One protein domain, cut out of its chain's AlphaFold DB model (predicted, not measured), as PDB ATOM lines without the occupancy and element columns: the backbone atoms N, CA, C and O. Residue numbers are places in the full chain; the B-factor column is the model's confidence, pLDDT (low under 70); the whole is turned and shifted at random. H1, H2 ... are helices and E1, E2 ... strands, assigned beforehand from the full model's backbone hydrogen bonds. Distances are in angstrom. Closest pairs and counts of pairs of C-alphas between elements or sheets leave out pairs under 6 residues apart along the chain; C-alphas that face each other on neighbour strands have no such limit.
ATOM      1  N   GLN A   7     174.174 164.980 153.559       94.94
ATOM      2  CA  GLN A   7     174.857 163.682 153.555       94.94
ATOM      3  C   GLN A   7     173.953 162.544 153.049       94.94
ATOM      4  O   GLN A   7     174.436 161.673 152.327       94.94
ATOM      5  N   LEU A   8     172.646 162.577 153.344       96.75
ATOM      6  CA  LEU A   8     171.681 161.604 152.816       96.75
ATOM      7  C   LEU A   8     171.642 161.641 151.283       96.75
ATOM      8  O   LEU A   8     171.728 160.596 150.640       96.75
ATOM      9  N   TYR A   9     171.549 162.839 150.696       96.25
ATOM     10  CA  TYR A   9     171.566 163.006 149.240       96.25
ATOM     11  C   TYR A   9     172.851 162.441 148.627       96.25
ATOM     12  O   TYR A   9     172.800 161.715 147.631       96.25
ATOM     13  N   ASN A  10     173.997 162.742 149.240       95.50
ATOM     14  CA  ASN A  10     175.293 162.291 148.744       95.50
ATOM     15  C   ASN A  10     175.400 160.762 148.751       95.50
ATOM     16  O   ASN A  10     175.867 160.177 147.776       95.50
ATOM     17  N   LEU A  11     174.936 160.118 149.824       96.75
ATOM     18  CA  LEU A  11     174.958 158.661 149.957       96.75
ATOM     19  C   LEU A  11     173.995 157.972 148.981       96.75
ATOM     20  O   LEU A  11     174.338 156.926 148.439       96.75
ATOM     21  N   LEU A  12     172.826 158.562 148.711       96.50
ATOM     22  CA  LEU A  12     171.843 157.999 147.777       96.50
ATOM     23  C   LEU A  12     172.217 158.193 146.299       96.50
ATOM     24  O   LEU A  12     171.902 157.346 145.469       96.50
ATOM     25  N   THR A  13     172.860 159.307 145.945       94.81
ATOM     26  CA  THR A  13     173.148 159.658 144.537       94.81
ATOM     27  C   THR A  13     174.598 159.420 144.120       94.81
ATOM     28  O   THR A  13     174.921 159.490 142.932       94.81
ATOM     29  N   GLY A  14     175.499 159.200 145.082       93.81
ATOM     30  CA  GLY A  14     176.944 159.168 144.854       93.81
ATOM     31  C   GLY A  14     177.533 160.514 144.406       93.81
ATOM     32  O   GLY A  14     178.672 160.549 143.941       93.81
ATOM     33  N   SER A  15     176.772 161.609 144.504       91.81
ATOM     34  CA  SER A  15     177.143 162.947 144.027       91.81
ATOM     35  C   SER A  15     176.918 163.995 145.113       91.81
ATOM     36  O   SER A  15     175.969 163.901 145.881       91.81
ATOM     37  N   SER A  16     177.763 165.026 145.167       90.69
ATOM     38  CA  SER A  16     177.548 166.158 146.073       90.69
ATOM     39  C   SER A  16     176.421 167.066 145.581       90.69
ATOM     40  O   SER A  16     176.290 167.293 144.376       90.69
ATOM     41  N   LEU A  17     175.657 167.653 146.507       89.56
ATOM     42  CA  LEU A  17     174.756 168.762 146.175       89.56
ATOM     43  C   LEU A  17     175.531 169.920 145.506       89.56
ATOM     44  O   LEU A  17     176.676 170.177 145.888       89.56
ATOM     45  N   PRO A  18     174.929 170.628 144.529       87.81
ATOM     46  CA  PRO A  18     175.530 171.833 143.956       87.81
ATOM     47  C   PRO A  18     175.781 172.898 145.030       87.81
ATOM     48  O   PRO A  18     174.963 173.054 145.939       87.81
ATOM     49  N   GLU A  19     176.880 173.651 144.907       82.75
ATOM     50  CA  GLU A  19     177.280 174.672 145.892       82.75
ATOM     51  C   GLU A  19     176.226 175.775 146.077       82.75
ATOM     52  O   GLU A  19     176.195 176.418 147.119       82.75
ATOM     53  N   GLU A  20     175.336 175.991 145.103       86.88
ATOM     54  CA  GLU A  20     174.280 177.006 145.189       86.88
ATOM     55  C   GLU A  20     173.049 176.561 146.006       86.88
ATOM     56  O   GLU A  20     172.090 177.326 146.141       86.88
ATOM     57  N   VAL A  21     173.023 175.322 146.514       87.19
ATOM     58  CA  VAL A  21     171.868 174.740 147.218       87.19
ATOM     59  C   VAL A  21     172.110 174.702 148.728       87.19
ATOM     60  O   VAL A  21     172.547 173.695 149.280       87.19
ATOM     61  N   ASP A  22     171.735 175.781 149.415       82.69
ATOM     62  CA  ASP A  22     171.898 175.905 150.875       82.69
ATOM     63  C   ASP A  22     170.830 175.146 151.693       82.69
ATOM     64  O   ASP A  22     171.052 174.771 152.845       82.69
ATOM     65  N   MET A  23     169.641 174.933 151.120       89.88
ATOM     66  CA  MET A  23     168.488 174.311 151.787       89.88
ATOM     67  C   MET A  23     167.854 173.258 150.872       89.88
ATOM     68  O   MET A  23     166.842 173.536 150.227       89.88
ATOM     69  N   PRO A  24     168.464 172.067 150.751       93.62
ATOM     70  CA  PRO A  24     167.935 171.017 149.894       93.62
ATOM     71  C   PRO A  24     166.611 170.473 150.451       93.62
ATOM     72  O   PRO A  24     166.455 170.307 151.665       93.62
ATOM     73  N   GLU A  25     165.671 170.174 149.555       94.81
ATOM     74  CA  GLU A  25     164.362 169.596 149.870       94.81
ATOM     75  C   GLU A  25     164.199 168.197 149.256       94.81
ATOM     76  O   GLU A  25     165.047 167.719 148.497       94.81
ATOM     77  N   SER A  26     163.128 167.509 149.649       93.56
ATOM     78  CA  SER A  26     162.847 166.113 149.295       93.56
ATOM     79  C   SER A  26     162.656 165.867 147.799       93.56
ATOM     80  O   SER A  26     162.858 164.746 147.349       93.56
ATOM     81  N   ASP A  27     162.324 166.899 147.022       93.00
ATOM     82  CA  ASP A  27     162.172 166.845 145.560       93.00
ATOM     83  C   ASP A  27     163.470 166.471 144.820       93.00
ATOM     84  O   ASP A  27     163.447 166.096 143.648       93.00
ATOM     85  N   ARG A  28     164.615 166.564 145.504       93.94
ATOM     86  CA  ARG A  28     165.931 166.175 144.981       93.94
ATOM     87  C   ARG A  28     166.297 164.724 145.255       93.94
ATOM     88  O   ARG A  28     167.275 164.246 144.681       93.94
ATOM     89  N   LEU A  29     165.597 164.045 146.159       95.31
ATOM     90  CA  LEU A  29     165.939 162.675 146.520       95.31
ATOM     91  C   LEU A  29     165.568 161.705 145.388       95.31
ATOM     92  O   LEU A  29     164.518 161.867 144.764       95.31
ATOM     93  N   PRO A  30     166.410 160.693 145.111       95.06
ATOM     94  CA  PRO A  30     166.054 159.638 144.177       95.06
ATOM     95  C   PRO A  30     165.008 158.707 144.798       95.06
ATOM     96  O   PRO A  30     164.939 158.560 146.017       95.06
ATOM     97  N   GLY A  31     164.239 158.045 143.941       94.88
ATOM     98  CA  GLY A  31     163.220 157.078 144.337       94.88
ATOM     99  C   GLY A  31     161.929 157.282 143.556       94.88
ATOM    100  O   GLY A  31     161.574 158.393 143.158       94.88
ATOM    101  N   THR A  32     161.243 156.184 143.302       97.12
ATOM    102  CA  THR A  32     159.994 156.109 142.546       97.12
ATOM    103  C   THR A  32     158.839 156.718 143.335       97.12
ATOM    104  O   THR A  32     157.964 157.367 142.756       97.12
ATOM    105  N   TYR A  33     158.839 156.540 144.659       97.44
ATOM    106  CA  TYR A  33     157.701 156.884 145.511       97.44
ATOM    107  C   TYR A  33     157.932 158.107 146.393       97.44
ATOM    108  O   TYR A  33     156.988 158.598 147.011       97.44
ATOM    109  N   VAL A  34     159.150 158.648 146.419       96.81
ATOM    110  CA  VAL A  34     159.523 159.776 147.284       96.81
ATOM    111  C   VAL A  34     158.619 160.987 147.081       96.81
ATOM    112  O   VAL A  34     158.080 161.518 148.052       96.81
ATOM    113  N   GLN A  35     158.399 161.400 145.829       96.00
ATOM    114  CA  GLN A  35     157.560 162.567 145.553       96.00
ATOM    115  C   GLN A  35     156.087 162.302 145.884       96.00
ATOM    116  O   GLN A  35     155.425 163.165 146.449       96.00
ATOM    117  N   GLN A  36     155.585 161.092 145.611       95.69
ATOM    118  CA  GLN A  36     154.207 160.722 145.950       95.69
ATOM    119  C   GLN A  36     153.994 160.747 147.472       95.69
ATOM    120  O   GLN A  36     152.987 161.268 147.952       95.69
ATOM    121  N   ALA A  37     154.964 160.242 148.240       95.19
ATOM    122  CA  ALA A  37     154.938 160.282 149.698       95.19
ATOM    123  C   ALA A  37     155.040 161.719 150.239       95.19
ATOM    124  O   ALA A  37     154.345 162.065 151.194       95.19
ATOM    125  N   ALA A  38     155.862 162.570 149.617       94.75
ATOM    126  CA  ALA A  38     155.968 163.987 149.961       94.75
ATOM    127  C   ALA A  38     154.641 164.736 149.737       94.75
ATOM    128  O   ALA A  38     154.203 165.484 150.613       94.75
ATOM    129  N   ASP A  39     153.979 164.489 148.605       93.81
ATOM    130  CA  ASP A  39     152.717 165.136 148.234       93.81
ATOM    131  C   ASP A  39     151.559 164.743 149.172       93.81
ATOM    132  O   ASP A  39     150.655 165.546 149.415       93.81
ATOM    133  N   GLN A  40     151.600 163.534 149.745       92.75
ATOM    134  CA  GLN A  40     150.565 162.997 150.640       92.75
ATOM    135  C   GLN A  40     150.911 163.080 152.136       92.75
ATOM    136  O   GLN A  40     150.139 162.644 152.990       92.75
ATOM    137  N   LEU A  41     152.038 163.694 152.506       90.19
ATOM    138  CA  LEU A  41     152.511 163.709 153.895       90.19
ATOM    139  C   LEU A  41     151.496 164.313 154.887       90.19
ATOM    140  O   LEU A  41     151.430 163.924 156.055       90.19
ATOM    141  N   ASP A  42     150.691 165.281 154.445       86.38
ATOM    142  CA  ASP A  42     149.692 165.924 155.301       86.38
ATOM    143  C   ASP A  42     148.426 165.081 155.526       86.38
ATOM    144  O   ASP A  42     147.774 165.277 156.561       86.38
ATOM    145  N   THR A  43     148.101 164.164 154.607       85.50
ATOM    146  CA  THR A  43     146.941 163.255 154.684       85.50
ATOM    147  C   THR A  43     147.265 161.948 155.393       85.50
ATOM    148  O   THR A  43     146.353 161.300 155.904       85.50
ATOM    149  N   MET A  44     148.547 161.590 155.486       86.62
ATOM    150  CA  MET A  44     148.986 160.390 156.187       86.62
ATOM    151  C   MET A  44     148.576 160.380 157.667       86.62
ATOM    152  O   MET A  44     148.642 161.416 158.353       86.62
ATOM    153  N   PRO A  45     148.217 159.198 158.202       82.25
ATOM    154  CA  PRO A  45     147.950 159.034 159.619       82.25
ATOM    155  C   PRO A  45     149.177 159.432 160.443       82.25
ATOM    156  O   PRO A  45     150.333 159.220 160.075       82.25
ATOM    157  N   ARG A  46     148.917 160.068 161.585       78.88
ATOM    158  CA  ARG A  46     149.963 160.555 162.485       78.88
ATOM    159  C   ARG A  46     150.039 159.644 163.692       78.88
ATOM    160  O   ARG A  46     149.045 159.502 164.396       78.88
ATOM    161  N   PHE A  47     151.240 159.156 163.997       74.06
ATOM    162  CA  PHE A  47     151.508 158.454 165.257       74.06
ATOM    163  C   PHE A  47     151.199 159.327 166.479       74.06
ATOM    164  O   PHE A  47     150.745 158.835 167.507       74.06
ATOM    165  N   PHE A  48     151.409 160.642 166.356       80.44
ATOM    166  CA  PHE A  48     151.251 161.592 167.452       80.44
ATOM    167  C   PHE A  48     150.401 162.793 167.047       80.44
ATOM    168  O   PHE A  48     150.484 163.316 165.929       80.44
ATOM    169  N   ARG A  49     149.607 163.296 167.996       83.56
ATOM    170  CA  ARG A  49     148.883 164.559 167.817       83.56
ATOM    171  C   ARG A  49     149.888 165.705 167.675       83.56
ATOM    172  O   ARG A  49     150.925 165.729 168.329       83.56
ATOM    173  N   ARG A  50     149.563 166.690 166.832       84.81
ATOM    174  CA  ARG A  50     150.429 167.858 166.600       84.81
ATOM    175  C   ARG A  50     150.636 168.646 167.899       84.81
ATOM    176  O   ARG A  50     149.663 169.116 168.488       84.81
ATOM    177  N   ASN A  51     151.892 168.887 168.268       90.19
ATOM    178  CA  ASN A  51     152.271 169.726 169.401       90.19
ATOM    179  C   ASN A  51     153.341 170.751 168.991       90.19
ATOM    180  O   ASN A  51     154.525 170.470 168.864       90.19
ATOM    181  N   ARG A  52     152.919 171.992 168.732       91.62
ATOM    182  CA  ARG A  52     153.841 173.028 168.244       91.62
ATOM    183  C   ARG A  52     154.456 173.822 169.388       91.62
ATOM    184  O   ARG A  52     153.770 174.645 170.001       91.62
ATOM    185  N   HIS A  53     155.756 173.649 169.593       94.56
ATOM    186  CA  HIS A  53     156.542 174.365 170.598       94.56
ATOM    187  C   HIS A  53     157.550 175.298 169.953       94.56
ATOM    188  O   HIS A  53     158.033 175.050 168.854       94.56
ATOM    189  N   THR A  54     157.819 176.419 170.619       95.25
ATOM    190  CA  THR A  54     158.828 177.364 170.134       95.25
ATOM    191  C   THR A  54     160.200 176.858 170.539       95.25
ATOM    192  O   THR A  54     160.469 176.777 171.737       95.25
ATOM    193  N   LEU A  55     161.036 176.561 169.549       95.38
ATOM    194  CA  LEU A  55     162.421 176.148 169.737       95.38
ATOM    195  C   LEU A  55     163.358 177.193 169.131       95.38
ATOM    196  O   LEU A  55     163.005 177.873 168.159       95.38
ATOM    197  N   THR A  56     164.547 177.303 169.708       96.25
ATOM    198  CA  THR A  56     165.648 178.121 169.199       96.25
ATOM    199  C   THR A  56     166.744 177.187 168.715       96.25
ATOM    200  O   THR A  56     167.227 176.345 169.468       96.25
ATOM    201  N   CYS A  57     167.118 177.318 167.446       96.38
ATOM    202  CA  CYS A  57     168.230 176.566 166.885       96.38
ATOM    203  C   CYS A  57     169.546 177.114 167.447       96.38
ATOM    204  O   CYS A  57     169.838 178.296 167.258       96.38
ATOM    205  N   ARG A  58     170.358 176.273 168.096       95.19
ATOM    206  CA  ARG A  58     171.647 176.700 168.668       95.19
ATOM    207  C   ARG A  58     172.677 177.073 167.603       95.19
ATOM    208  O   ARG A  58     173.550 177.888 167.878       95.19
ATOM    209  N   ALA A  59     172.563 176.526 166.392       94.75
ATOM    210  CA  ALA A  59     173.507 176.802 165.310       94.75
ATOM    211  C   ALA A  59     173.387 178.231 164.748       94.75
ATOM    212  O   ALA A  59     174.401 178.874 164.495       94.75
ATOM    213  N   CYS A  60     172.164 178.747 164.558       95.56
ATOM    214  CA  CYS A  60     171.945 180.067 163.942       95.56
ATOM    215  C   CYS A  60     171.151 181.063 164.802       95.56
ATOM    216  O   CYS A  60     170.940 182.200 164.385       95.56
ATOM    217  N   GLY A  61     170.654 180.650 165.971       95.94
ATOM    218  CA  GLY A  61     169.802 181.467 166.841       95.94
ATOM    219  C   GLY A  61     168.373 181.677 166.325       95.94
ATOM    220  O   GLY A  61     167.593 182.393 166.954       95.94
ATOM    221  N   HIS A  62     167.997 181.077 165.189       95.81
ATOM    222  CA  HIS A  62     166.657 181.233 164.632       95.81
ATOM    223  C   HIS A  62     165.607 180.576 165.533       95.81
ATOM    224  O   HIS A  62     165.747 179.420 165.944       95.81
ATOM    225  N   ARG A  63     164.526 181.312 165.801       96.25
ATOM    226  CA  ARG A  63     163.446 180.904 166.697       96.25
ATOM    227  C   ARG A  63     162.157 180.688 165.912       96.25
ATOM    228  O   ARG A  63     161.627 181.630 165.327       96.25
ATOM    229  N   ALA A  64     161.630 179.467 165.938       95.38
ATOM    230  CA  ALA A  64     160.406 179.103 165.224       95.38
ATOM    231  C   ALA A  64     159.609 178.030 165.977       95.38
ATOM    232  O   ALA A  64     160.046 177.517 167.008       95.38
ATOM    233  N   LYS A  65     158.401 177.723 165.494       94.62
ATOM    234  CA  LYS A  65     157.551 176.675 166.073       94.62
ATOM    235  C   LYS A  65     157.753 175.354 165.340       94.62
ATOM    236  O   LYS A  65     157.484 175.292 164.143       94.62
ATOM    237  N   TYR A  66     158.102 174.310 166.078       93.56
ATOM    238  CA  TYR A  66     158.309 172.958 165.562       93.56
ATOM    239  C   TYR A  66     157.339 171.985 166.215       93.56
ATOM    240  O   TYR A  66     156.903 172.196 167.347       93.56
ATOM    241  N   ASN A  67     156.967 170.949 165.468       92.25
ATOM    242  CA  ASN A  67     156.258 169.804 166.013       92.25
ATOM    243  C   ASN A  67     157.311 168.844 166.570       92.25
ATOM    244  O   ASN A  67     158.232 168.500 165.837       92.25
ATOM    245  N   ILE A  68     157.198 168.461 167.836       92.00
ATOM    246  CA  ILE A  68     158.235 167.667 168.521       92.00
ATOM    247  C   ILE A  68     157.821 166.202 168.711       92.00
ATOM    248  O   ILE A  68     158.636 165.372 169.101       92.00
ATOM    249  N   GLY A  69     156.560 165.875 168.402       91.19
ATOM    250  CA  GLY A  69     155.990 164.556 168.678       91.19
ATOM    251  C   GLY A  69     155.744 164.358 170.170       91.19
ATOM    252  O   GLY A  69     155.984 165.258 170.972       91.19
ATOM    253  N   GLN A  70     155.232 163.197 170.560       91.00
ATOM    254  CA  GLN A  70     155.015 162.905 171.975       91.00
ATOM    255  C   GLN A  70     156.375 162.697 172.664       91.00
ATOM    256  O   GLN A  70     157.093 161.781 172.257       91.00
ATOM    257  N   PRO A  71     156.758 163.507 173.670       93.25
ATOM    258  CA  PRO A  71     158.037 163.316 174.344       93.25
ATOM    259  C   PRO A  71     158.100 161.953 175.038       93.25
ATOM    260  O   PRO A  71     157.093 161.474 175.566       93.25
ATOM    261  N   LEU A  72     159.280 161.343 175.054       92.00
ATOM    262  CA  LEU A  72     159.537 160.076 175.739       92.00
ATOM    263  C   LEU A  72     160.482 160.322 176.911       92.00
ATOM    264  O   LEU A  72     161.458 161.063 176.781       92.00
ATOM    265  N   LEU A  73     160.171 159.725 178.058       88.94
ATOM    266  CA  LEU A  73     160.971 159.843 179.271       88.94
ATOM    267  C   LEU A  73     160.765 158.609 180.145       88.94
ATOM    268  O   LEU A  73     159.634 158.213 180.408       88.94
ATOM    269  N   VAL A  74     161.841 158.023 180.660       85.62
ATOM    270  CA  VAL A  74     161.739 156.901 181.603       85.62
ATOM    271  C   VAL A  74     161.384 157.445 182.985       85.62
ATOM    272  O   VAL A  74     162.234 157.974 183.687       85.62
ATOM    273  N   HIS A  75     160.135 157.303 183.428       81.00
ATOM    274  CA  HIS A  75     159.683 157.905 184.692       81.00
ATOM    275  C   HIS A  75     160.474 157.401 185.908       81.00
ATOM    276  O   HIS A  75     160.718 158.153 186.846       81.00
ATOM    277  N   ALA A  76     160.908 156.138 185.882       75.31
ATOM    278  CA  ALA A  76     161.675 155.531 186.967       75.31
ATOM    279  C   ALA A  76     163.075 156.145 187.154       75.31
ATOM    280  O   ALA A  76     163.665 155.974 188.219       75.31
ATOM    281  N   SER A  77     163.619 156.841 186.148       75.00
ATOM    282  CA  SER A  77     164.915 157.523 186.266       75.00
ATOM    283  C   SER A  77     164.800 158.927 186.864       75.00
ATOM    284  O   SER A  77     165.823 159.575 187.085       75.00
ATOM    285  N   VAL A  78     163.580 159.396 187.149       77.69
ATOM    286  CA  VAL A  78     163.316 160.766 187.589       77.69
ATOM    287  C   VAL A  78     162.899 160.795 189.057       77.69
ATOM    288  O   VAL A  78     161.923 160.165 189.461       77.69
ATOM    289  N   ASP A  79     163.608 161.588 189.862       78.06
ATOM    290  CA  ASP A  79     163.222 161.863 191.245       78.06
ATOM    291  C   ASP A  79     162.164 162.978 191.298       78.06
ATOM    292  O   ASP A  79     162.467 164.176 191.311       78.06
ATOM    293  N   THR A  80     160.896 162.572 191.359       73.50
ATOM    294  CA  THR A  80     159.751 163.492 191.400       73.50
ATOM    295  C   THR A  80     159.707 164.373 192.647       73.50
ATOM    296  O   THR A  80     159.124 165.457 192.589       73.50
ATOM    297  N   ALA A  81     160.370 163.992 193.746       71.12
ATOM    298  CA  ALA A  81     160.430 164.816 194.955       71.12
ATOM    299  C   ALA A  81     161.302 166.068 194.764       71.12
ATOM    300  O   ALA A  81     161.103 167.074 195.448       71.12
ATOM    301  N   THR A  82     162.241 166.024 193.815       71.19
ATOM    302  CA  THR A  82     163.154 167.137 193.519       71.19
ATOM    303  C   THR A  82     162.814 167.868 192.225       71.19
ATOM    304  O   THR A  82     163.410 168.904 191.953       71.19
ATOM    305  N   ILE A  83     161.809 167.410 191.468       73.06
ATOM    306  CA  ILE A  83     161.460 167.937 190.136       73.06
ATOM    307  C   ILE A  83     161.180 169.442 190.126       73.06
ATOM    308  O   ILE A  83     161.566 170.129 189.191       73.06
ATOM    309  N   ILE A  84     160.554 169.974 191.181       68.12
ATOM    310  CA  ILE A  84     160.237 171.410 191.293       68.12
ATOM    311  C   ILE A  84     161.522 172.250 191.431       68.12
ATOM    312  O   ILE A  84     161.532 173.440 191.128       68.12
ATOM    313  N   GLN A  85     162.604 171.634 191.909       68.38
ATOM    314  CA  GLN A  85     163.907 172.256 192.137       68.38
ATOM    315  C   GLN A  85     164.941 171.878 191.064       68.38
ATOM    316  O   GLN A  85     165.995 172.510 190.992       68.38
ATOM    317  N   GLN A  86     164.668 170.850 190.255       68.50
ATOM    318  CA  GLN A  86     165.526 170.425 189.158       68.50
ATOM    319  C   GLN A  86     165.249 171.233 187.895       68.50
ATOM    320  O   GLN A  86     164.122 171.590 187.565       68.50
ATOM    321  N   ASP A  87     166.324 171.484 187.162       72.50
ATOM    322  CA  ASP A  87     166.258 172.034 185.821       72.50
ATOM    323  C   ASP A  87     165.845 170.920 184.850       72.50
ATOM    324  O   ASP A  87     166.610 169.983 184.611       72.50
ATOM    325  N   ILE A  88     164.625 171.010 184.318       74.88
ATOM    326  CA  ILE A  88     164.042 170.008 183.411       74.88
ATOM    327  C   ILE A  88     164.854 169.853 182.128       74.88
ATOM    328  O   ILE A  88     164.851 168.769 181.547       74.88
ATOM    329  N   SER A  89     165.612 170.877 181.723       70.38
ATOM    330  CA  SER A  89     166.539 170.779 180.589       70.38
ATOM    331  C   SER A  89     167.669 169.765 180.796       70.38
ATOM    332  O   SER A  89     168.368 169.421 179.848       70.38
ATOM    333  N   LYS A  90     167.843 169.255 182.023       75.62
ATOM    334  CA  LYS A  90     168.843 168.235 182.374       75.62
ATOM    335  C   LYS A  90     168.281 166.816 182.428       75.62
ATOM    336  O   LYS A  90     169.028 165.893 182.748       75.62
ATOM    337  N   LEU A  91     166.985 166.641 182.181       80.50
ATOM    338  CA  LEU A  91     166.371 165.320 182.100       80.50
ATOM    339  C   LEU A  91     166.665 164.683 180.735       80.50
ATOM    340  O   LEU A  91     166.731 165.370 179.722       80.50
ATOM    341  N   ASP A  92     166.801 163.356 180.722       87.12
ATOM    342  CA  ASP A  92     166.992 162.541 179.511       87.12
ATOM    343  C   ASP A  92     165.649 162.388 178.767       87.12
ATOM    344  O   ASP A  92     164.994 161.347 178.847       87.12
ATOM    345  N   VAL A  93     165.182 163.475 178.141       91.75
ATOM    346  CA  VAL A  93     163.924 163.533 177.376       91.75
ATOM    347  C   VAL A  93     164.220 163.358 175.892       91.75
ATOM    348  O   VAL A  93     165.097 164.026 175.353       91.75
ATOM    349  N   GLN A  94     163.448 162.509 175.214       93.19
ATOM    350  CA  GLN A  94     163.586 162.280 173.775       93.19
ATOM    351  C   GLN A  94     162.398 162.843 172.992       93.19
ATOM    352  O   GLN A  94     161.244 162.748 173.422       93.19
ATOM    353  N   PHE A  95     162.678 163.368 171.802       93.81
ATOM    354  CA  PHE A  95     161.711 163.974 170.890       93.81
ATOM    355  C   PHE A  95     161.695 163.196 169.564       93.81
ATOM    356  O   PHE A  95     162.582 163.370 168.721       93.81
ATOM    357  N   PRO A  96     160.707 162.303 169.369       91.38
ATOM    358  CA  PRO A  96     160.746 161.309 168.299       91.38
ATOM    359  C   PRO A  96     160.400 161.863 166.913       91.38
ATOM    360  O   PRO A  96     160.622 161.171 165.922       91.38
ATOM    361  N   LEU A  97     159.835 163.071 166.811       92.44
ATOM    362  CA  LEU A  97     159.480 163.628 165.508       92.44
ATOM    363  C   LEU A  97     160.698 164.236 164.817       92.44
ATOM    364  O   LEU A  97     161.470 164.973 165.427       92.44
ATOM    365  N   TYR A  98     160.830 163.977 163.519       94.00
ATOM    366  CA  TYR A  98     161.936 164.500 162.736       94.00
ATOM    367  C   TYR A  98     161.652 165.926 162.257       94.00
ATOM    368  O   TYR A  98     160.623 166.203 161.636       94.00
ATOM    369  N   PHE A  99     162.599 166.833 162.484       93.88
ATOM    370  CA  PHE A  99     162.592 168.179 161.920       93.88
ATOM    371  C   PHE A  99     164.010 168.757 161.868       93.88
ATOM    372  O   PHE A  99     164.915 168.293 162.556       93.88
ATOM    373  N   ARG A 100     164.188 169.803 161.054       95.06
ATOM    374  CA  ARG A 100     165.440 170.561 160.913       95.06
ATOM    375  C   ARG A 100     165.159 172.057 160.977       95.06
ATOM    376  O   ARG A 100     164.022 172.488 160.769       95.06
ATOM    377  N   CYS A 101     166.179 172.863 161.256       95.50
ATOM    378  CA  CYS A 101     166.037 174.314 161.300       95.50
ATOM    379  C   CYS A 101     165.595 174.876 159.947       95.50
ATOM    380  O   CYS A 101     166.343 174.822 158.976       95.50
ATOM    381  N   GLY A 102     164.431 175.528 159.911       94.06
ATOM    382  CA  GLY A 102     163.900 176.165 158.701       94.06
ATOM    383  C   GLY A 102     164.698 177.373 158.185       94.06
ATOM    384  O   GLY A 102     164.258 178.008 157.239       94.06
ATOM    385  N   HIS A 103     165.820 177.727 158.820       94.69
ATOM    386  CA  HIS A 103     166.684 178.844 158.419       94.69
ATOM    387  C   HIS A 103     168.091 178.404 157.996       94.69
ATOM    388  O   HIS A 103     168.668 179.007 157.103       94.69
ATOM    389  N   CYS A 104     168.691 177.424 158.677       93.94
ATOM    390  CA  CYS A 104     170.068 176.987 158.398       93.94
ATOM    391  C   CYS A 104     170.199 175.483 158.140       93.94
ATOM    392  O   CYS A 104     171.309 174.978 158.050       93.94
ATOM    393  N   ASN A 105     169.079 174.757 158.101       94.25
ATOM    394  CA  ASN A 105     169.032 173.307 157.944       94.25
ATOM    395  C   ASN A 105     169.796 172.494 159.015       94.25
ATOM    396  O   ASN A 105     170.013 171.298 158.841       94.25
ATOM    397  N   ALA A 106     170.191 173.096 160.142       92.88
ATOM    398  CA  ALA A 106     170.821 172.364 161.237       92.88
ATOM    399  C   ALA A 106     169.846 171.377 161.903       92.88
ATOM    400  O   ALA A 106     168.669 171.694 162.114       92.88
ATOM    401  N   ALA A 107     170.370 170.200 162.238       87.06
ATOM    402  CA  ALA A 107     169.678 169.115 162.931       87.06
ATOM    403  C   ALA A 107     169.876 169.149 164.456       87.06
ATOM    404  O   ALA A 107     168.986 168.742 165.200       87.06
ATOM    405  N   GLU A 108     171.025 169.650 164.913       80.31
ATOM    406  CA  GLU A 108     171.485 169.479 166.291       80.31
ATOM    407  C   GLU A 108     171.305 170.739 167.138       80.31
ATOM    408  O   GLU A 108     171.420 171.872 166.654       80.31
ATOM    409  N   GLY A 109     171.116 170.519 168.440       83.81
ATOM    410  CA  GLY A 109     171.150 171.568 169.449       83.81
ATOM    411  C   GLY A 109     169.923 172.470 169.400       83.81
ATOM    412  O   GLY A 109     169.892 173.487 168.699       83.81
ATOM    413  N   TRP A 110     168.938 172.139 170.226       92.50
ATOM    414  CA  TRP A 110     167.706 172.903 170.354       92.50
ATOM    415  C   TRP A 110     167.536 173.395 171.784       92.50
ATOM    416  O   TRP A 110     167.636 172.623 172.732       92.50
ATOM    417  N   ASP A 111     167.248 174.684 171.927       92.44
ATOM    418  CA  ASP A 111     166.734 175.228 173.180       92.44
ATOM    419  C   ASP A 111     165.215 175.327 173.087       92.44
ATOM    420  O   ASP A 111     164.672 175.841 172.101       92.44
ATOM    421  N   TRP A 112     164.514 174.872 174.117       91.25
ATOM    422  CA  TRP A 112     163.066 174.997 174.215       91.25
ATOM    423  C   TRP A 112     162.658 176.043 175.252       91.25
ATOM    424  O   TRP A 112     163.432 176.434 176.116       91.25
ATOM    425  N   GLY A 113     161.433 176.555 175.129       86.62
ATOM    426  CA  GLY A 113     160.905 177.567 176.047       86.62
ATOM    427  C   GLY A 113     160.097 176.996 177.215       86.62
ATOM    428  O   GLY A 113     159.643 175.853 177.174       86.62
ATOM    429  N   GLU A 114     159.783 177.871 178.175       87.44
ATOM    430  CA  GLU A 114     159.031 177.584 179.415       87.44
ATOM    431  C   GLU A 114     157.721 176.803 179.209       87.44
ATOM    432  O   GLU A 114     157.284 176.044 180.071       87.44
ATOM    433  N   ARG A 115     157.053 176.978 178.060       89.06
ATOM    434  CA  ARG A 115     155.812 176.247 177.759       89.06
ATOM    435  C   ARG A 115     156.051 174.738 177.663       89.06
ATOM    436  O   ARG A 115     155.211 173.985 178.151       89.06
ATOM    437  N   LEU A 116     157.128 174.320 176.998       90.69
ATOM    438  CA  LEU A 116     157.449 172.902 176.869       90.69
ATOM    439  C   LEU A 116     157.893 172.351 178.224       90.69
ATOM    440  O   LEU A 116     157.370 171.331 178.654       90.69
ATOM    441  N   GLU A 117     158.747 173.081 178.944       89.25
ATOM    442  CA  GLU A 117     159.182 172.709 180.298       89.25
ATOM    443  C   GLU A 117     157.999 172.478 181.237       89.25
ATOM    444  O   GLU A 117     157.929 171.456 181.919       89.25
ATOM    445  N   ARG A 118     157.013 173.381 181.222       87.06
ATOM    446  CA  ARG A 118     155.798 173.231 182.026       87.06
ATOM    447  C   ARG A 118     155.020 171.971 181.655       87.06
ATOM    448  O   ARG A 118     154.603 171.252 182.555       87.06
ATOM    449  N   ALA A 119     154.845 171.678 180.365       89.00
ATOM    450  CA  ALA A 119     154.134 170.474 179.932       89.00
ATOM    451  C   ALA A 119     154.855 169.183 180.366       89.00
ATOM    452  O   ALA A 119     154.209 168.241 180.828       89.00
ATOM    453  N   LEU A 120     156.190 169.169 180.290       88.75
ATOM    454  CA  LEU A 120     157.012 168.067 180.792       88.75
ATOM    455  C   LEU A 120     156.870 167.911 182.316       88.75
ATOM    456  O   LEU A 120     156.664 166.800 182.804       88.75
ATOM    457  N   THR A 121     156.888 169.026 183.055       86.06
ATOM    458  CA  THR A 121     156.697 169.039 184.519       86.06
ATOM    459  C   THR A 121     155.332 168.474 184.902       86.06
ATOM    460  O   THR A 121     155.223 167.629 185.786       86.06
ATOM    461  N   GLU A 122     154.274 168.947 184.237       84.25
ATOM    462  CA  GLU A 122     152.895 168.542 184.510       84.25
ATOM    463  C   GLU A 122     152.689 167.043 184.273       84.25
ATOM    464  O   GLU A 122     152.031 166.389 185.087       84.25
ATOM    465  N   GLY A 123     153.276 166.490 183.205       84.31
ATOM    466  CA  GLY A 123     153.220 165.054 182.933       84.31
ATOM    467  C   GLY A 123     153.950 164.209 183.965       84.31
ATOM    468  O   GLY A 123     153.398 163.217 184.435       84.31
ATOM    469  N   LEU A 124     155.129 164.648 184.401       82.56
ATOM    470  CA  LEU A 124     155.897 163.960 185.439       82.56
ATOM    471  C   LEU A 124     155.210 163.963 186.808       82.56
ATOM    472  O   LEU A 124     155.279 162.979 187.540       82.56
ATOM    473  N   LEU A 125     154.512 165.048 187.147       81.69
ATOM    474  CA  LEU A 125     153.743 165.154 188.390       81.69
ATOM    475  C   LEU A 125     152.390 164.422 188.334       81.69
ATOM    476  O   LEU A 125     151.648 164.442 189.316       81.69
ATOM    477  N   GLY A 126     152.037 163.801 187.201       75.50
ATOM    478  CA  GLY A 126     150.748 163.130 187.022       75.50
ATOM    479  C   GLY A 126     149.557 164.093 187.087       75.50
ATOM    480  O   GLY A 126     148.463 163.704 187.505       75.50
ATOM    481  N   SER A 127     149.762 165.361 186.713       70.50
ATOM    482  CA  SER A 127     148.728 166.393 186.794       70.50
ATOM    483  C   SER A 127     147.531 166.047 185.914       70.50
ATOM    484  O   SER A 127     147.654 165.770 184.720       70.50
ATOM    485  N   THR A 128     146.332 166.130 186.489       63.28
ATOM    486  CA  THR A 128     145.087 165.891 185.754       63.28
ATOM    487  C   THR A 128     144.541 167.136 185.059       63.28
ATOM    488  O   THR A 128     143.532 167.038 184.364       63.28
ATOM    489  N   ALA A 129     145.165 168.302 185.251       66.56
ATOM    490  CA  ALA A 129     144.693 169.568 184.685       66.56
ATOM    491  C   ALA A 129     144.734 169.574 183.146       66.56
ATOM    492  O   ALA A 129     143.890 170.200 182.509       66.56
ATOM    493  N   SER A 130     145.669 168.811 182.570       66.81
ATOM    494  CA  SER A 130     145.970 168.791 181.138       66.81
ATOM    495  C   SER A 130     146.042 167.363 180.583       66.81
ATOM    496  O   SER A 130     146.817 167.130 179.669       66.81
ATOM    497  N   LYS A 131     145.241 166.401 181.089       67.19
ATOM    498  CA  LYS A 131     145.326 164.950 180.748       67.19
ATOM    499  C   LYS A 131     145.440 164.604 179.251       67.19
ATOM    500  O   LYS A 131     145.860 163.504 178.922       67.19
ATOM    501  N   ASN A 132     145.038 165.513 178.365       76.19
ATOM    502  CA  ASN A 132     145.028 165.323 176.917       76.19
ATOM    503  C   ASN A 132     146.084 166.162 176.169       76.19
ATOM    504  O   ASN A 132     145.985 166.265 174.943       76.19
ATOM    505  N   ASP A 133     147.040 166.802 176.855       84.62
ATOM    506  CA  ASP A 133     148.112 167.555 176.194       84.62
ATOM    507  C   ASP A 133     149.121 166.581 175.550       84.62
ATOM    508  O   ASP A 133     149.809 165.844 176.259       84.62
ATOM    509  N   PRO A 134     149.263 166.580 174.210       86.50
ATOM    510  CA  PRO A 134     150.211 165.710 173.504       86.50
ATOM    511  C   PRO A 134     151.687 166.063 173.737       86.50
ATOM    512  O   PRO A 134     152.582 165.488 173.127       86.50
ATOM    513  N   SER A 135     151.963 167.061 174.567       89.75
ATOM    514  CA  SER A 135     153.308 167.455 174.987       89.75
ATOM    515  C   SER A 135     153.713 166.835 176.326       89.75
ATOM    516  O   SER A 135     154.849 167.031 176.749       89.75
ATOM    517  N   MET A 136     152.807 166.130 177.014       88.69
ATOM    518  CA  MET A 136     153.151 165.394 178.233       88.69
ATOM    519  C   MET A 136     154.038 164.190 177.884       88.69
ATOM    520  O   MET A 136     153.747 163.495 176.916       88.69
ATOM    521  N   PRO A 137     155.104 163.894 178.636       88.81
ATOM    522  CA  PRO A 137     155.928 162.732 178.357       88.81
ATOM    523  C   PRO A 137     155.146 161.431 178.552       88.81
ATOM    524  O   PRO A 137     154.323 161.311 179.463       88.81
ATOM    525  N   VAL A 138     155.422 160.451 177.696       88.06
ATOM    526  CA  VAL A 138     154.994 159.062 177.884       88.06
ATOM    527  C   VAL A 138     156.159 158.271 178.462       88.06
ATOM    528  O   VAL A 138     157.308 158.457 178.053       88.06
ATOM    529  N   ASN A 139     155.851 157.378 179.405       87.31
ATOM    530  CA  ASN A 139     156.855 156.514 180.007       87.31
ATOM    531  C   ASN A 139     157.429 155.555 178.962       87.31
ATOM    532  O   ASN A 139     156.734 154.648 178.503       87.31
ATOM    533  N   GLY A 140     158.693 155.746 178.608       88.62
ATOM    534  CA  GLY A 140     159.366 154.938 177.604       88.62
ATOM    535  C   GLY A 140     160.614 155.619 177.070       88.62
ATOM    536  O   GLY A 140     160.955 156.734 177.455       88.62
ATOM    537  N   GLU A 141     161.292 154.921 176.171       92.06
ATOM    538  CA  GLU A 141     162.473 155.417 175.477       92.06
ATOM    539  C   GLU A 141     162.533 154.831 174.065       92.06
ATOM    540  O   GLU A 141     162.016 153.743 173.801       92.06
ATOM    541  N   SER A 142     163.174 155.563 173.162       91.56
ATOM    542  CA  SER A 142     163.492 155.116 171.810       91.56
ATOM    543  C   SER A 142     164.987 154.843 171.704       91.56
ATOM    544  O   SER A 142     165.812 155.644 172.152       91.56
ATOM    545  N   ARG A 143     165.343 153.712 171.098       94.56
ATOM    546  CA  ARG A 143     166.734 153.305 170.889       94.56
ATOM    547  C   ARG A 143     166.958 152.881 169.452       94.56
ATOM    548  O   ARG A 143     166.091 152.258 168.841       94.56
ATOM    549  N   LEU A 144     168.143 153.191 168.943       95.31
ATOM    550  CA  LEU A 144     168.632 152.603 167.702       95.31
ATOM    551  C   LEU A 144     169.099 151.159 167.934       95.31
ATOM    552  O   LEU A 144     169.189 150.690 169.070       95.31
ATOM    553  N   PHE A 145     169.423 150.460 166.844       94.12
ATOM    554  CA  PHE A 145     169.837 149.050 166.864       94.12
ATOM    555  C   PHE A 145     171.102 148.783 167.700       94.12
ATOM    556  O   PHE A 145     171.329 147.661 168.137       94.12
ATOM    557  N   ASP A 146     171.920 149.808 167.930       95.06
ATOM    558  CA  ASP A 146     173.148 149.757 168.725       95.06
ATOM    559  C   ASP A 146     172.953 150.240 170.177       95.06
ATOM    560  O   ASP A 146     173.917 150.396 170.928       95.06
ATOM    561  N   GLY A 147     171.705 150.504 170.577       94.88
ATOM    562  CA  GLY A 147     171.338 150.971 171.911       94.88
ATOM    563  C   GLY A 147     171.461 152.481 172.130       94.88
ATOM    564  O   GLY A 147     171.106 152.940 173.225       94.88
ATOM    565  N   TYR A 148     171.917 153.255 171.133       95.31
ATOM    566  CA  TYR A 148     171.993 154.713 171.225       95.31
ATOM    567  C   TYR A 148     170.613 155.335 171.430       95.31
ATOM    568  O   TYR A 148     169.639 154.957 170.774       95.31
ATOM    569  N   LYS A 149     170.557 156.313 172.337       93.88
ATOM    570  CA  LYS A 149     169.368 157.098 172.646       93.88
ATOM    571  C   LYS A 149     169.493 158.483 172.010       93.88
ATOM    572  O   LYS A 149     170.233 159.308 172.542       93.88
ATOM    573  N   PRO A 150     168.813 158.747 170.887       93.31
ATOM    574  CA  PRO A 150     168.771 160.093 170.334       93.31
ATOM    575  C   PRO A 150     167.918 161.004 171.226       93.31
ATOM    576  O   PRO A 150     166.801 160.623 171.582       93.31
ATOM    577  N   GLU A 151     168.421 162.193 171.566       92.44
ATOM    578  CA  GLU A 151     167.603 163.251 172.178       92.44
ATOM    579  C   GLU A 151     166.614 163.772 171.129       92.44
ATOM    580  O   GLU A 151     165.405 163.804 171.354       92.44
ATOM    581  N   TRP A 152     167.118 164.065 169.928       93.56
ATOM    582  CA  TRP A 152     166.331 164.447 168.761       93.56
ATOM    583  C   TRP A 152     166.417 163.365 167.691       93.56
ATOM    584  O   TRP A 152     167.488 162.816 167.441       93.56
ATOM    585  N   ALA A 153     165.321 163.092 166.977       94.12
ATOM    586  CA  ALA A 153     165.337 162.129 165.869       94.12
ATOM    587  C   ALA A 153     166.465 162.398 164.845       94.12
ATOM    588  O   ALA A 153     167.045 161.459 164.305       94.12
ATOM    589  N   ALA A 154     166.831 163.664 164.626       94.38
ATOM    590  CA  ALA A 154     167.919 164.041 163.728       94.38
ATOM    591  C   ALA A 154     169.328 163.656 164.250       94.38
ATOM    592  O   ALA A 154     170.220 163.384 163.447       94.38
ATOM    593  N   ASP A 155     169.525 163.524 165.568       94.56
ATOM    594  CA  ASP A 155     170.764 162.959 166.134       94.56
ATOM    595  C   ASP A 155     170.899 161.476 165.748       94.56
ATOM    596  O   ASP A 155     171.986 160.975 165.448       94.56
ATOM    597  N   GLY A 156     169.764 160.769 165.720       95.81
ATOM    598  CA  GLY A 156     169.698 159.385 165.271       95.81
ATOM    599  C   GLY A 156     169.963 159.239 163.771       95.81
ATOM    600  O   GLY A 156     170.702 158.336 163.384       95.81
ATOM    601  N   GLU A 157     169.436 160.147 162.939       97.31
ATOM    602  CA  GLU A 157     169.768 160.223 161.505       97.31
ATOM    603  C   GLU A 157     171.279 160.347 161.305       97.31
ATOM    604  O   GLU A 157     171.870 159.512 160.625       97.31
ATOM    605  N   LYS A 158     171.921 161.339 161.934       95.81
ATOM    606  CA  LYS A 158     173.367 161.559 161.795       95.81
ATOM    607  C   LYS A 158     174.168 160.313 162.166       95.81
ATOM    608  O   LYS A 158     175.113 159.945 161.469       95.81
ATOM    609  N   ARG A 159     173.783 159.644 163.256       96.44
ATOM    610  CA  ARG A 159     174.434 158.407 163.695       96.44
ATOM    611  C   ARG A 159     174.281 157.275 162.678       96.44
ATOM    612  O   ARG A 159     175.245 156.560 162.425       96.44
ATOM    613  N   LEU A 160     173.098 157.114 162.091       98.25
ATOM    614  CA  LEU A 160     172.843 156.096 161.069       98.25
ATOM    615  C   LEU A 160     173.571 156.404 159.759       98.25
ATOM    616  O   LEU A 160     174.152 155.492 159.180       98.25
ATOM    617  N   LEU A 161     173.610 157.667 159.330       98.12
ATOM    618  CA  LEU A 161     174.351 158.078 158.134       98.12
ATOM    619  C   LEU A 161     175.856 157.835 158.283       98.12
ATOM    620  O   LEU A 161     176.480 157.401 157.322       98.12
ATOM    621  N   ALA A 162     176.424 158.007 159.481       97.75
ATOM    622  CA  ALA A 162     177.815 157.632 159.746       97.75
ATOM    623  C   ALA A 162     178.052 156.118 159.578       97.75
ATOM    624  O   ALA A 162     179.030 155.714 158.953       97.75
ATOM    625  N   TYR A 163     177.141 155.266 160.066       98.25
ATOM    626  CA  TYR A 163     177.236 153.819 159.829       98.25
ATOM    627  C   TYR A 163     177.076 153.450 158.350       98.25
ATOM    628  O   TYR A 163     177.758 152.546 157.869       98.25
TER     629      TYR A 163
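Overview. This is residues 7 to 163 of the 546 residues of an uncharacterized protein of Salibacterium qingdaonense (UniProt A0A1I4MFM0). Little regular structure: long loops form most of an elongated body with a small three-stranded sheet, E2 - E1 - E3, at one side of it, H1 and H2 towards one end, H4 reaching back near H1, and H3 grazing the sheet with its residues 114 to 116. The 157 printed residues, 49 in named elements, run H1 H2 E1 E2 E3 H3 H4, class mixed; the sheet, E2 - E1 - E3, is antiparallel. It is compact, radius of gyration of the C-alphas 17.5 A, spanning 54 by 32 by 31 A.

Arrangement. H1, residues 7 to 13, is close to but not clearly touching H4, residues 153 to 163; their closest C-alphas, Leu 8 and Leu 161, are 6.9 A apart, at a steep tilt of 55 degrees. H2, residues 34 to 39, touches no helix. E1, residues 52 to 57, and E2, residues 63 to 67, form a hairpin; N 53 and O 66, 2.9 A, are within hydrogen-bond range. So are N 56 and O 111, 2.8 A, between E1 and E3, residues 110 to 112. H3, residues 114 to 124, only grazes the sheet; its closest C-alpha to E1 is Leu 116, 6.5 A from that of His 53. Every helix has its O i to N i+4 pairs within range.

Along the chain. H1 begins at C-alpha 7 (174.857, 163.682, 153.555); H4, 15.7 A long from first to last C-alpha, ends at C-alpha 163 (177.236, 153.819, 159.829).

Size, cuts and confidence. The printed part has no cut. The links H1 to H2, H2 to E1, E2 to E3 and H3 to H4 are long. Residues 84 to 86 and 128 to 131 have pLDDT under 70.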